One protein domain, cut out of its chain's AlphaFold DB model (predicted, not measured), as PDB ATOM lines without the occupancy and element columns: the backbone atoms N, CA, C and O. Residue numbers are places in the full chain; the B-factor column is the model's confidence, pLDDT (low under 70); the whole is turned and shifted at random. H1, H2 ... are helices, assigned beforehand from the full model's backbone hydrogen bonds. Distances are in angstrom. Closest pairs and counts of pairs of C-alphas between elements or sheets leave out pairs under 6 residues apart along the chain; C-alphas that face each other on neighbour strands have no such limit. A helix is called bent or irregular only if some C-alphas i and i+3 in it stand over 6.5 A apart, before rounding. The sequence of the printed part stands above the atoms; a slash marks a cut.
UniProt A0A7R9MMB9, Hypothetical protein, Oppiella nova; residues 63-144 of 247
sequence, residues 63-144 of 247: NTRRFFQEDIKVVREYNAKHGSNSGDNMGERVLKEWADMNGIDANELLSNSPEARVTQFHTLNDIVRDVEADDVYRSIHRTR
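This is residues 63 to 144 of the 247 residues of the protein "Hypothetical protein" of Oppiella nova (UniProt A0A7R9MMB9). Six helices follow one another round an open triangular frame with an empty middle: H1 and H5 make two long sides, and the chain returns from H1 through H2 and H3 to H5. H3 crosses H5, with the short H4 beside both, and at the other end H6 turns off H5 to meet the first two residues of H1, which closes the frame loosely. Residues 69 to 78 of H1 stand free, and so do residues 80 to 86, of which 80 to 82 belong to H1 and 84 to 86 to H2. The printed part has 82 residues, 70 of them in the named helices H1, H2, H3, H4, H5 and H6 in that order along the chain, with no named strand; the class is all helix. The whole is loose, with a radius of gyration of the C-alphas of 15.2 A and spans of 42 by 29 by 22 A.

Find C-alpha 63 at (-12.637, -24.020, 27.735); from there H1, residues 63 to 82, runs 26.5 A to C-alpha 82 at (-1.531, -24.016, 51.807). It has a kink of 30 degrees near residue 70, and it is neither bent nor irregular, but only just: C-alphas 69 and 72 are 6.4 A apart. Next comes H2, residues 84 to 87, which is also neither bent nor irregular, but only just, with C-alphas 84 and 87 6.4 A apart. Then look for H3, residues 90 to 102, which is 18.4 A long, and for H4, residues 106 to 109, which is 5.2 A long. H5, residues 114 to 133, begins at C-alpha 114 at (-16.373, 1.832, 58.831) and runs 29.0 A. H6, residues 135 to 143, runs 12.0 A and ends at C-alpha 143 at (-22.917, -29.172, 34.761).

Start at the first residues, where H1 touches H6 with residues 63 to 64 alone; the closest C-alphas, those of Thr 64 and Val 136, are 6.2 A apart. Their lines are about perpendicular, at 86 degrees. H1 is apart from H3, H4 and H5. Further along, H2 touches no helix: it meets H1 only through their link, and H3 likewise. H3 touches H5 with residues 91 to 95 alone, and its closest C-alpha pair there is Leu 95 and Leu 124, 7.1 A apart. The lines of H3 and H5 are about perpendicular, at 89 degrees. With residues 95 to 100 alone H3 touches H4, closest at the C-alphas of Lys 96 and Ala 106, 5.1 A apart. H4 touches residues 116 to 120 of H5, and the closest C-alphas are those of Leu 109 and Ala 116, 5.6 A apart. H5 and H6 are close but not clearly touching, the closest C-alphas being those of Glu 132 and Arg 138 at 6.7 A; their lines are only just about perpendicular, at 73 degrees. In the backbones of H3 and H6 every O i to N i+4 pair is within hydrogen-bond range, against 14 of 16 in H1 and 15 of 16 in H5, while H2 and H4 are too short for such a pair.

The two C-alphas farthest apart, those of Arg 65 and Ser 113, are 43.3 A from each other, while the first and last printed C-alphas, of Asn 63 and Arg 144, are 15.7 A apart. The printed part has no cut, the links from each helix to the next are tight, and no link is long. In the B-factor column the mean pLDDT of the printed part is 78.4, and you will find values under 70 at residues 63 to 64, 82 to 88 and 143 to 144.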
ATOM      1  N   ASN A  63     -12.917 -24.766  26.508       66.88
ATOM      2  CA  ASN A  63     -12.637 -24.020  27.735       66.88
ATOM      3  C   ASN A  63     -12.932 -24.845  28.997       66.88
ATOM      4  O   ASN A  63     -12.129 -24.877  29.926       66.88
ATOM      5  N   THR A  64     -14.040 -25.591  29.013       68.50
ATOM      6  CA  THR A  64     -14.377 -26.501  30.118       68.50
ATOM      7  C   THR A  64     -13.323 -27.607  30.253       68.50
ATOM      8  O   THR A  64     -12.901 -27.929  31.361       68.50
ATOM      9  N   ARG A  65     -12.824 -28.157  29.138       70.31
ATOM     10  CA  ARG A  65     -11.764 -29.182  29.148       70.31
ATOM     11  C   ARG A  65     -10.461 -28.660  29.760       70.31
ATOM     12  O   ARG A  65      -9.858 -29.372  30.562       70.31
ATOM     13  N   ARG A  66     -10.055 -27.433  29.417       74.81
ATOM     14  CA  ARG A  66      -8.867 -26.778  29.987       74.81
ATOM     15  C   ARG A  66      -8.989 -26.615  31.501       74.81
ATOM     16  O   ARG A  66      -8.092 -27.044  32.220       74.81
ATOM     17  N   PHE A  67     -10.140 -26.142  31.980       76.31
ATOM     18  CA  PHE A  67     -10.413 -26.011  33.412       76.31
ATOM     19  C   PHE A  67     -10.200 -27.328  34.177       76.31
ATOM     20  O   PHE A  67      -9.519 -27.373  35.202       76.31
ATOM     21  N   PHE A  68     -10.736 -28.445  33.666       70.50
ATOM     22  CA  PHE A  68     -10.592 -29.745  34.332       70.50
ATOM     23  C   PHE A  68      -9.168 -30.317  34.278       70.50
ATOM     24  O   PHE A  68      -8.792 -31.096  35.157       70.50
ATOM     25  N   GLN A  69      -8.385 -29.968  33.256       76.38
ATOM     26  CA  GLN A  69      -7.047 -30.523  33.041       76.38
ATOM     27  C   GLN A  69      -5.931 -29.711  33.692       76.38
ATOM     28  O   GLN A  69      -4.976 -30.314  34.191       76.38
ATOM     29  N   GLU A  70      -6.037 -28.388  33.656       79.75
ATOM     30  CA  GLU A  70      -5.016 -27.446  34.109       79.75
ATOM     31  C   GLU A  70      -5.451 -26.828  35.440       79.75
ATOM     32  O   GLU A  70      -4.842 -27.105  36.475       79.75
ATOM     33  N   ASP A  71      -6.566 -26.098  35.446       78.06
ATOM     34  CA  ASP A  71      -6.949 -25.247  36.578       78.06
ATOM     35  C   ASP A  71      -7.257 -26.055  37.846       78.06
ATOM     36  O   ASP A  71      -6.810 -25.711  38.942       78.06
ATOM     37  N   ILE A  72      -7.939 -27.199  37.723       80.81
ATOM     38  CA  ILE A  72      -8.201 -28.078  38.876       80.81
ATOM     39  C   ILE A  72      -6.908 -28.636  39.479       80.81
ATOM     40  O   ILE A  72      -6.834 -28.820  40.699       80.81
ATOM     41  N   LYS A  73      -5.889 -28.927  38.659       82.19
ATOM     42  CA  LYS A  73      -4.600 -29.416  39.171       82.19
ATOM     43  C   LYS A  73      -3.885 -28.318  39.940       82.19
ATOM     44  O   LYS A  73      -3.458 -28.570  41.062       82.19
ATOM     45  N   VAL A  74      -3.858 -27.104  39.391       81.81
ATOM     46  CA  VAL A  74      -3.269 -25.933  40.050       81.81
ATOM     47  C   VAL A  74      -3.946 -25.670  41.397       81.81
ATOM     48  O   VAL A  74      -3.260 -25.524  42.404       81.81
ATOM     49  N   VAL A  75      -5.282 -25.710  41.465       78.44
ATOM     50  CA  VAL A  75      -6.021 -25.535  42.730       78.44
ATOM     51  C   VAL A  75      -5.727 -26.662  43.721       78.44
ATOM     52  O   VAL A  75      -5.574 -26.415  44.917       78.44
ATOM     53  N   ARG A  76      -5.623 -27.914  43.259       80.50
ATOM     54  CA  ARG A  76      -5.270 -29.045  44.129       80.50
ATOM     55  C   ARG A  76      -3.865 -28.884  44.705       80.50
ATOM     56  O   ARG A  76      -3.683 -29.108  45.897       80.50
ATOM     57  N   GLU A  77      -2.897 -28.494  43.885       82.31
ATOM     58  CA  GLU A  77      -1.525 -28.221  44.323       82.31
ATOM     59  C   GLU A  77      -1.464 -27.021  45.271       82.31
ATOM     60  O   GLU A  77      -0.765 -27.069  46.282       82.31
ATOM     61  N   TYR A  78      -2.243 -25.974  44.997       76.12
ATOM     62  CA  TYR A  78      -2.383 -24.816  45.870       76.12
ATOM     63  C   TYR A  78      -2.930 -25.217  47.246       76.12
ATOM     64  O   TYR A  78      -2.310 -24.907  48.263       76.12
ATOM     65  N   ASN A  79      -4.025 -25.982  47.286       76.00
ATOM     66  CA  ASN A  79      -4.629 -26.479  48.524       76.00
ATOM     67  C   ASN A  79      -3.701 -27.444  49.278       76.00
ATOM     68  O   ASN A  79      -3.649 -27.414  50.506       76.00
ATOM     69  N   ALA A  80      -2.945 -28.278  48.556       78.31
ATOM     70  CA  ALA A  80      -1.952 -29.171  49.148       78.31
ATOM     71  C   ALA A  80      -0.792 -28.398  49.797       78.31
ATOM     72  O   ALA A  80      -0.310 -28.804  50.851       78.31
ATOM     73  N   LYS A  81      -0.370 -27.273  49.202       78.12
ATOM     74  CA  LYS A  81       0.690 -26.404  49.741       78.12
ATOM     75  C   LYS A  81       0.219 -25.511  50.895       78.12
ATOM     76  O   LYS A  81       0.998 -25.264  51.806       78.12
ATOM     77  N   HIS A  82      -1.029 -25.035  50.867       68.12
ATOM     78  CA  HIS A  82      -1.531 -24.016  51.807       68.12
ATOM     79  C   HIS A  82      -2.407 -24.565  52.946       68.12
ATOM     80  O   HIS A  82      -2.789 -23.807  53.838       68.12
ATOM     81  N   GLY A  83      -2.686 -25.875  52.961       59.16
ATOM     82  CA  GLY A  83      -3.310 -26.579  54.083       59.16
ATOM     83  C   GLY A  83      -4.736 -26.129  54.447       59.16
ATOM     84  O   GLY A  83      -5.242 -25.087  54.036       59.16
ATOM     85  N   SER A  84      -5.407 -26.932  55.277       58.66
ATOM     86  CA  SER A  84      -6.812 -26.745  55.693       58.66
ATOM     87  C   SER A  84      -7.104 -25.441  56.462       58.66
ATOM     88  O   SER A  84      -8.273 -25.131  56.681       58.66
ATOM     89  N   ASN A  85      -6.083 -24.682  56.872       56.84
ATOM     90  CA  ASN A  85      -6.241 -23.431  57.626       56.84
ATOM     91  C   ASN A  85      -6.532 -22.215  56.728       56.84
ATOM     92  O   ASN A  85      -6.856 -21.145  57.228       56.84
ATOM     93  N   SER A  86      -6.447 -22.369  55.402       54.84
ATOM     94  CA  SER A  86      -6.704 -21.285  54.439       54.84
ATOM     95  C   SER A  86      -8.194 -21.044  54.148       54.84
ATOM     96  O   SER A  86      -8.531 -20.145  53.380       54.84
ATOM     97  N   GLY A  87      -9.091 -21.851  54.728       56.59
ATOM     98  CA  GLY A  87     -10.537 -21.738  54.518       56.59
ATOM     99  C   GLY A  87     -11.173 -20.520  55.188       56.59
ATOM    100  O   GLY A  87     -12.212 -20.058  54.720       56.59
ATOM    101  N   ASP A  88     -10.542 -19.983  56.236       63.34
ATOM    102  CA  ASP A  88     -11.172 -18.954  57.058       63.34
ATOM    103  C   ASP A  88     -11.020 -17.542  56.458       63.34
ATOM    104  O   ASP A  88     -11.957 -16.765  56.534       63.34
ATOM    105  N   ASN A  89      -9.968 -17.200  55.711       74.69
ATOM    106  CA  ASN A  89      -9.765 -15.803  55.266       74.69
ATOM    107  C   ASN A  89      -9.850 -15.605  53.742       74.69
ATOM    108  O   ASN A  89      -9.149 -14.770  53.173       74.69
ATOM    109  N   MET A  90     -10.703 -16.369  53.048       77.44
ATOM    110  CA  MET A  90     -10.788 -16.315  51.578       77.44
ATOM    111  C   MET A  90     -11.077 -14.899  51.041       77.44
ATOM    112  O   MET A  90     -10.416 -14.468  50.102       77.44
ATOM    113  N   GLY A  91     -12.023 -14.164  51.639       81.88
ATOM    114  CA  GLY A  91     -12.368 -12.804  51.197       81.88
ATOM    115  C   GLY A  91     -11.233 -11.793  51.383       81.88
ATOM    116  O   GLY A  91     -10.950 -11.018  50.477       81.88
ATOM    117  N   GLU A  92     -10.531 -11.851  52.516       82.38
ATOM    118  CA  GLU A  92      -9.382 -10.983  52.814       82.38
ATOM    119  C   GLU A  92      -8.238 -11.205  51.814       82.38
ATOM    120  O   GLU A  92      -7.641 -10.256  51.312       82.38
ATOM    121  N   ARG A  93      -7.975 -12.470  51.465       82.12
ATOM    122  CA  ARG A  93      -6.954 -12.833  50.477       82.12
ATOM    123  C   ARG A  93      -7.281 -12.323  49.078       82.12
ATOM    124  O   ARG A  93      -6.399 -11.784  48.423       82.12
ATOM    125  N   VAL A  94      -8.531 -12.472  48.639       85.62
ATOM    126  CA  VAL A  94      -8.980 -11.970  47.330       85.62
ATOM    127  C   VAL A  94      -8.853 -10.452  47.268       85.62
ATOM    128  O   VAL A  94      -8.357  -9.927  46.279       85.62
ATOM    129  N   LEU A  95      -9.246  -9.747  48.331       85.94
ATOM    130  CA  LEU A  95      -9.121  -8.292  48.395       85.94
ATOM    131  C   LEU A  95      -7.660  -7.836  48.394       85.94
ATOM    132  O   LEU A  95      -7.342  -6.856  47.731       85.94
ATOM    133  N   LYS A  96      -6.769  -8.563  49.075       86.19
ATOM    134  CA  LYS A  96      -5.328  -8.298  49.041       86.19
ATOM    135  C   LYS A  96      -4.740  -8.497  47.643       86.19
ATOM    136  O   LYS A  96      -4.069  -7.609  47.139       86.19
ATOM    137  N   GLU A  97      -5.028  -9.631  47.003       83.69
ATOM    138  CA  GLU A  97      -4.559  -9.919  45.640       83.69
ATOM    139  C   GLU A  97      -5.123  -8.901  44.633       83.69
ATOM    140  O   GLU A  97      -4.403  -8.429  43.757       83.69
ATOM    141  N   TRP A  98      -6.386  -8.499  44.788       85.88
ATOM    142  CA  TRP A  98      -6.999  -7.458  43.967       85.88
ATOM    143  C   TRP A  98      -6.345  -6.088  44.191       85.88
ATOM    144  O   TRP A  98      -6.079  -5.379  43.221       85.88
ATOM    145  N   ALA A  99      -6.048  -5.722  45.440       86.25
ATOM    146  CA  ALA A  99      -5.359  -4.478  45.775       86.25
ATOM    147  C   ALA A  99      -3.953  -4.431  45.156       86.25
ATOM    148  O   ALA A  99      -3.611  -3.447  44.500       86.25
ATOM    149  N   ASP A 100      -3.199  -5.531  45.256       87.62
ATOM    150  CA  ASP A 100      -1.869  -5.676  44.656       87.62
ATOM    151  C   ASP A 100      -1.917  -5.540  43.119       87.62
ATOM    152  O   ASP A 100      -1.050  -4.900  42.522       87.62
ATOM    153  N   MET A 101      -2.951  -6.086  42.462       83.12
ATOM    154  CA  MET A 101      -3.141  -5.961  41.006       83.12
ATOM    155  C   MET A 101      -3.533  -4.547  40.558       83.12
ATOM    156  O   MET A 101      -3.190  -4.147  39.446       83.12
ATOM    157  N   ASN A 102      -4.246  -3.797  41.400       84.94
ATOM    158  CA  ASN A 102      -4.716  -2.442  41.092       84.94
ATOM    159  C   ASN A 102      -3.801  -1.338  41.655       84.94
ATOM    160  O   ASN A 102      -4.082  -0.157  41.460       84.94
ATOM    161  N   GLY A 103      -2.703  -1.700  42.332       81.44
ATOM    162  CA  GLY A 103      -1.745  -0.753  42.910       81.44
ATOM    163  C   GLY A 103      -2.285   0.034  44.110       81.44
ATOM    164  O   GLY A 103      -1.818   1.141  44.370       81.44
ATOM    165  N   ILE A 104      -3.277  -0.510  44.817       82.56
ATOM    166  CA  ILE A 104      -3.887   0.091  46.010       82.56
ATOM    167  C   ILE A 104      -3.244  -0.536  47.253       82.56
ATOM    168  O   ILE A 104      -2.938  -1.728  47.250       82.56
ATOM    169  N   ASP A 105      -3.042   0.228  48.333       80.44
ATOM    170  CA  ASP A 105      -2.516  -0.339  49.579       80.44
ATOM    171  C   ASP A 105      -3.538  -1.304  50.201       80.44
ATOM    172  O   ASP A 105      -4.608  -0.916  50.683       80.44
ATOM    173  N   ALA A 106      -3.192  -2.593  50.208       77.69
ATOM    174  CA  ALA A 106      -4.015  -3.648  50.784       77.69
ATOM    175  C   ALA A 106      -4.328  -3.406  52.271       77.69
ATOM    176  O   ALA A 106      -5.389  -3.804  52.748       77.69
ATOM    177  N   ASN A 107      -3.438  -2.735  53.009       77.25
ATOM    178  CA  ASN A 107      -3.632  -2.472  54.435       77.25
ATOM    179  C   ASN A 107      -4.655  -1.355  54.689       77.25
ATOM    180  O   ASN A 107      -5.360  -1.384  55.699       77.25
ATOM    181  N   GLU A 108      -4.764  -0.395  53.770       77.00
ATOM    182  CA  GLU A 108      -5.765   0.671  53.817       77.00
ATOM    183  C   GLU A 108      -7.159   0.105  53.524       77.00
ATOM    184  O   GLU A 108      -8.107   0.336  54.285       77.00
ATOM    185  N   LEU A 109      -7.256  -0.733  52.487       74.00
ATOM    186  CA  LEU A 109      -8.493  -1.420  52.123       74.00
ATOM    187  C   LEU A 109      -8.959  -2.390  53.200       74.00
ATOM    188  O   LEU A 109     -10.157  -2.452  53.436       74.00
ATOM    189  N   LEU A 110      -8.058  -3.110  53.872       76.56
ATOM    190  CA  LEU A 110      -8.389  -4.050  54.953       76.56
ATOM    191  C   LEU A 110      -8.516  -3.386  56.336       76.56
ATOM    192  O   LEU A 110      -8.718  -4.069  57.343       76.56
ATOM    193  N   SER A 111      -8.415  -2.058  56.411       78.25
ATOM    194  CA  SER A 111      -8.481  -1.341  57.683       78.25
ATOM    195  C   SER A 111      -9.836  -1.517  58.389       78.25
ATOM    196  O   SER A 111     -10.887  -1.726  57.782       78.25
ATOM    197  N   ASN A 112      -9.834  -1.394  59.721       70.12
ATOM    198  CA  ASN A 112     -11.044  -1.502  60.547       70.12
ATOM    199  C   ASN A 112     -11.974  -0.274  60.467       70.12
ATOM    200  O   ASN A 112     -12.932  -0.189  61.238       70.12
ATOM    201  N   SER A 113     -11.706   0.663  59.553       75.75
ATOM    202  CA  SER A 113     -12.546   1.839  59.337       75.75
ATOM    203  C   SER A 113     -13.950   1.426  58.863       75.75
ATOM    204  O   SER A 113     -14.076   0.510  58.042       75.75
ATOM    205  N   PRO A 114     -15.025   2.085  59.336       71.88
ATOM    206  CA  PRO A 114     -16.373   1.832  58.831       71.88
ATOM    207  C   PRO A 114     -16.500   2.106  57.324       71.88
ATOM    208  O   PRO A 114     -17.280   1.432  56.659       71.88
ATOM    209  N   GLU A 115     -15.708   3.030  56.775       75.38
ATOM    210  CA  GLU A 115     -15.694   3.355  55.341       75.38
ATOM    211  C   GLU A 115     -15.012   2.251  54.521       75.38
ATOM    212  O   GLU A 115     -15.558   1.788  53.521       75.38
ATOM    213  N   ALA A 116     -13.872   1.742  55.003       77.62
ATOM    214  CA  ALA A 116     -13.141   0.654  54.355       77.62
ATOM    215  C   ALA A 116     -13.979  -0.630  54.280       77.62
ATOM    216  O   ALA A 116     -13.990  -1.295  53.251       77.62
ATOM    217  N   ARG A 117     -14.772  -0.941  55.314       77.19
ATOM    218  CA  ARG A 117     -15.668  -2.114  55.323       77.19
ATOM    219  C   ARG A 117     -16.740  -2.072  54.232       77.19
ATOM    220  O   ARG A 117     -17.081  -3.116  53.675       77.19
ATOM    221  N   VAL A 118     -17.280  -0.891  53.931       81.69
ATOM    222  CA  VAL A 118     -18.272  -0.723  52.856       81.69
ATOM    223  C   VAL A 118     -17.607  -0.927  51.498       81.69
ATOM    224  O   VAL A 118     -18.129  -1.677  50.674       81.69
ATOM    225  N   THR A 119     -16.429  -0.335  51.297       84.75
ATOM    226  CA  THR A 119     -15.636  -0.504  50.073       84.75
ATOM    227  C   THR A 119     -15.232  -1.960  49.865       84.75
ATOM    228  O   THR A 119     -15.462  -2.499  48.792       84.75
ATOM    229  N   GLN A 120     -14.744  -2.643  50.904       84.69
ATOM    230  CA  GLN A 120     -14.426  -4.073  50.864       84.69
ATOM    231  C   GLN A 120     -15.620  -4.911  50.397       84.69
ATOM    232  O   GLN A 120     -15.475  -5.761  49.522       84.69
ATOM    233  N   PHE A 121     -16.805  -4.676  50.975       85.44
ATOM    234  CA  PHE A 121     -18.011  -5.403  50.590       85.44
ATOM    235  C   PHE A 121     -18.397  -5.128  49.137       85.44
ATOM    236  O   PHE A 121     -18.736  -6.060  48.415       85.44
ATOM    237  N   HIS A 122     -18.343  -3.865  48.711       86.62
ATOM    238  CA  HIS A 122     -18.681  -3.472  47.349       86.62
ATOM    239  C   HIS A 122     -17.720  -4.094  46.333       86.62
ATOM    240  O   HIS A 122     -18.164  -4.770  45.412       86.62
ATOM    241  N   THR A 123     -16.410  -3.960  46.548       88.00
ATOM    242  CA  THR A 123     -15.375  -4.553  45.692       88.00
ATOM    243  C   THR A 123     -15.526  -6.067  45.614       88.00
ATOM    244  O   THR A 123     -15.475  -6.647  44.534       88.00
ATOM    245  N   LEU A 124     -15.767  -6.726  46.749       87.44
ATOM    246  CA  LEU A 124     -16.002  -8.166  46.775       87.44
ATOM    247  C   LEU A 124     -17.273  -8.550  46.005       87.44
ATOM    248  O   LEU A 124     -17.303  -9.588  45.347       87.44
ATOM    249  N   ASN A 125     -18.311  -7.712  46.067       88.88
ATOM    250  CA  ASN A 125     -19.554  -7.922  45.338       88.88
ATOM    251  C   ASN A 125     -19.369  -7.845  43.832       88.88
ATOM    252  O   ASN A 125     -19.841  -8.731  43.121       88.88
ATOM    253  N   ASP A 126     -18.622  -6.851  43.376       89.75
ATOM    254  CA  ASP A 126     -18.310  -6.682  41.964       89.75
ATOM    255  C   ASP A 126     -17.480  -7.864  41.443       89.75
ATOM    256  O   ASP A 126     -17.857  -8.486  40.452       89.75
ATOM    257  N   ILE A 127     -16.443  -8.285  42.181       88.06
ATOM    258  CA  ILE A 127     -15.623  -9.455  41.819       88.06
ATOM    259  C   ILE A 127     -16.477 -10.725  41.711       88.06
ATOM    260  O   ILE A 127     -16.337 -11.503  40.766       88.06
ATOM    261  N   VAL A 128     -17.370 -10.961  42.674       88.62
ATOM    262  CA  VAL A 128     -18.264 -12.128  42.647       88.62
ATOM    263  C   VAL A 128     -19.205 -12.069  41.448       88.62
ATOM    264  O   VAL A 128     -19.394 -13.089  40.789       88.62
ATOM    265  N   ARG A 129     -19.767 -10.897  41.133       87.25
ATOM    266  CA  ARG A 129     -20.647 -10.717  39.972       87.25
ATOM    267  C   ARG A 129     -19.931 -10.997  38.658       87.25
ATOM    268  O   ARG A 129     -20.516 -11.647  37.795       87.25
ATOM    269  N   ASP A 130     -18.680 -10.570  38.532       87.75
ATOM    270  CA  ASP A 130     -17.867 -10.827  37.343       87.75
ATOM    271  C   ASP A 130     -17.577 -12.327  37.182       87.75
ATOM    272  O   ASP A 130     -17.739 -12.887  36.097       87.75
ATOM    273  N   VAL A 131     -17.247 -13.016  38.279       87.56
ATOM    274  CA  VAL A 131     -17.048 -14.476  38.282       87.56
ATOM    275  C   VAL A 131     -18.347 -15.221  37.957       87.56
ATOM    276  O   VAL A 131     -18.335 -16.194  37.208       87.56
ATOM    277  N   GLU A 132     -19.487 -14.778  38.483       85.38
ATOM    278  CA  GLU A 132     -20.793 -15.377  38.188       85.38
ATOM    279  C   GLU A 132     -21.275 -15.101  36.756       85.38
ATOM    280  O   GLU A 132     -22.102 -15.852  36.217       85.38
ATOM    281  N   ALA A 133     -20.777 -14.033  36.130       86.00
ATOM    282  CA  ALA A 133     -21.037 -13.709  34.737       86.00
ATOM    283  C   ALA A 133     -20.225 -14.571  33.758       86.00
ATOM    284  O   ALA A 133     -20.710 -14.799  32.649       86.00
ATOM    285  N   ASP A 134     -19.064 -15.085  34.176       84.88
ATOM    286  CA  ASP A 134     -18.159 -15.867  33.333       84.88
ATOM    287  C   ASP A 134     -18.808 -17.148  32.774       84.88
ATOM    288  O   ASP A 134     -19.429 -17.954  33.480       84.88
ATOM    289  N   ASP A 135     -18.635 -17.355  31.470       82.75
ATOM    290  CA  ASP A 135     -19.211 -18.475  30.733       82.75
ATOM    291  C   ASP A 135     -18.616 -19.815  31.176       82.75
ATOM    292  O   ASP A 135     -19.327 -20.827  31.236       82.75
ATOM    293  N   VAL A 136     -17.326 -19.840  31.536       81.31
ATOM    294  CA  VAL A 136     -16.661 -21.055  32.020       81.31
ATOM    295  C   VAL A 136     -17.220 -21.427  33.387       81.31
ATOM    296  O   VAL A 136     -17.714 -22.551  33.545       81.31
ATOM    297  N   TYR A 137     -17.257 -20.480  34.328       82.12
ATOM    298  CA  TYR A 137     -17.886 -20.666  35.638       82.12
ATOM    299  C   TYR A 137     -19.341 -21.144  35.516       82.12
ATOM    300  O   TYR A 137     -19.706 -22.172  36.095       82.12
ATOM    301  N   ARG A 138     -20.160 -20.487  34.685       82.81
ATOM    302  CA  ARG A 138     -21.557 -20.878  34.428       82.81
ATOM    303  C   ARG A 138     -21.677 -22.277  33.843       82.81
ATOM    304  O   ARG A 138     -22.554 -23.032  34.261       82.81
ATOM    305  N   SER A 139     -20.821 -22.642  32.890       77.50
ATOM    306  CA  SER A 139     -20.847 -23.971  32.268       77.50
ATOM    307  C   SER A 139     -20.566 -25.077  33.290       77.50
ATOM    308  O   SER A 139     -21.281 -26.081  33.339       77.50
ATOM    309  N   ILE A 140     -19.589 -24.866  34.173       74.88
ATOM    310  CA  ILE A 140     -19.209 -25.820  35.217       74.88
ATOM    311  C   ILE A 140     -20.291 -25.885  36.289       74.88
ATOM    312  O   ILE A 140     -20.700 -26.979  36.680       74.88
ATOM    313  N   HIS A 141     -20.786 -24.728  36.729       74.25
ATOM    314  CA  HIS A 141     -21.822 -24.633  37.750       74.25
ATOM    315  C   HIS A 141     -23.129 -25.298  37.288       74.25
ATOM    316  O   HIS A 141     -23.728 -26.063  38.039       74.25
ATOM    317  N   ARG A 142     -23.521 -25.115  36.018       71.38
ATOM    318  CA  ARG A 142     -24.675 -25.805  35.407       71.38
ATOM    319  C   ARG A 142     -24.458 -27.310  35.265       71.38
ATOM    320  O   ARG A 142     -25.384 -28.082  35.479       71.38
ATOM    321  N   THR A 143     -23.244 -27.742  34.925       68.62
ATOM    322  CA  THR A 143     -22.917 -29.172  34.761       68.62
ATOM    323  C   THR A 143     -22.880 -29.910  36.106       68.62
ATOM    324  O   THR A 143     -23.179 -31.099  36.182       68.62
ATOM    325  N   ARG A 144     -22.549 -29.209  37.195       63.69
ATOM    326  CA  ARG A 144     -22.528 -29.728  38.571       63.69
ATOM    327  C   ARG A 144     -23.852 -29.443  39.296       63.69
ATOM    328  O   ARG A 144     -23.856 -28.933  40.412       63.69
TER     329      ARG A 144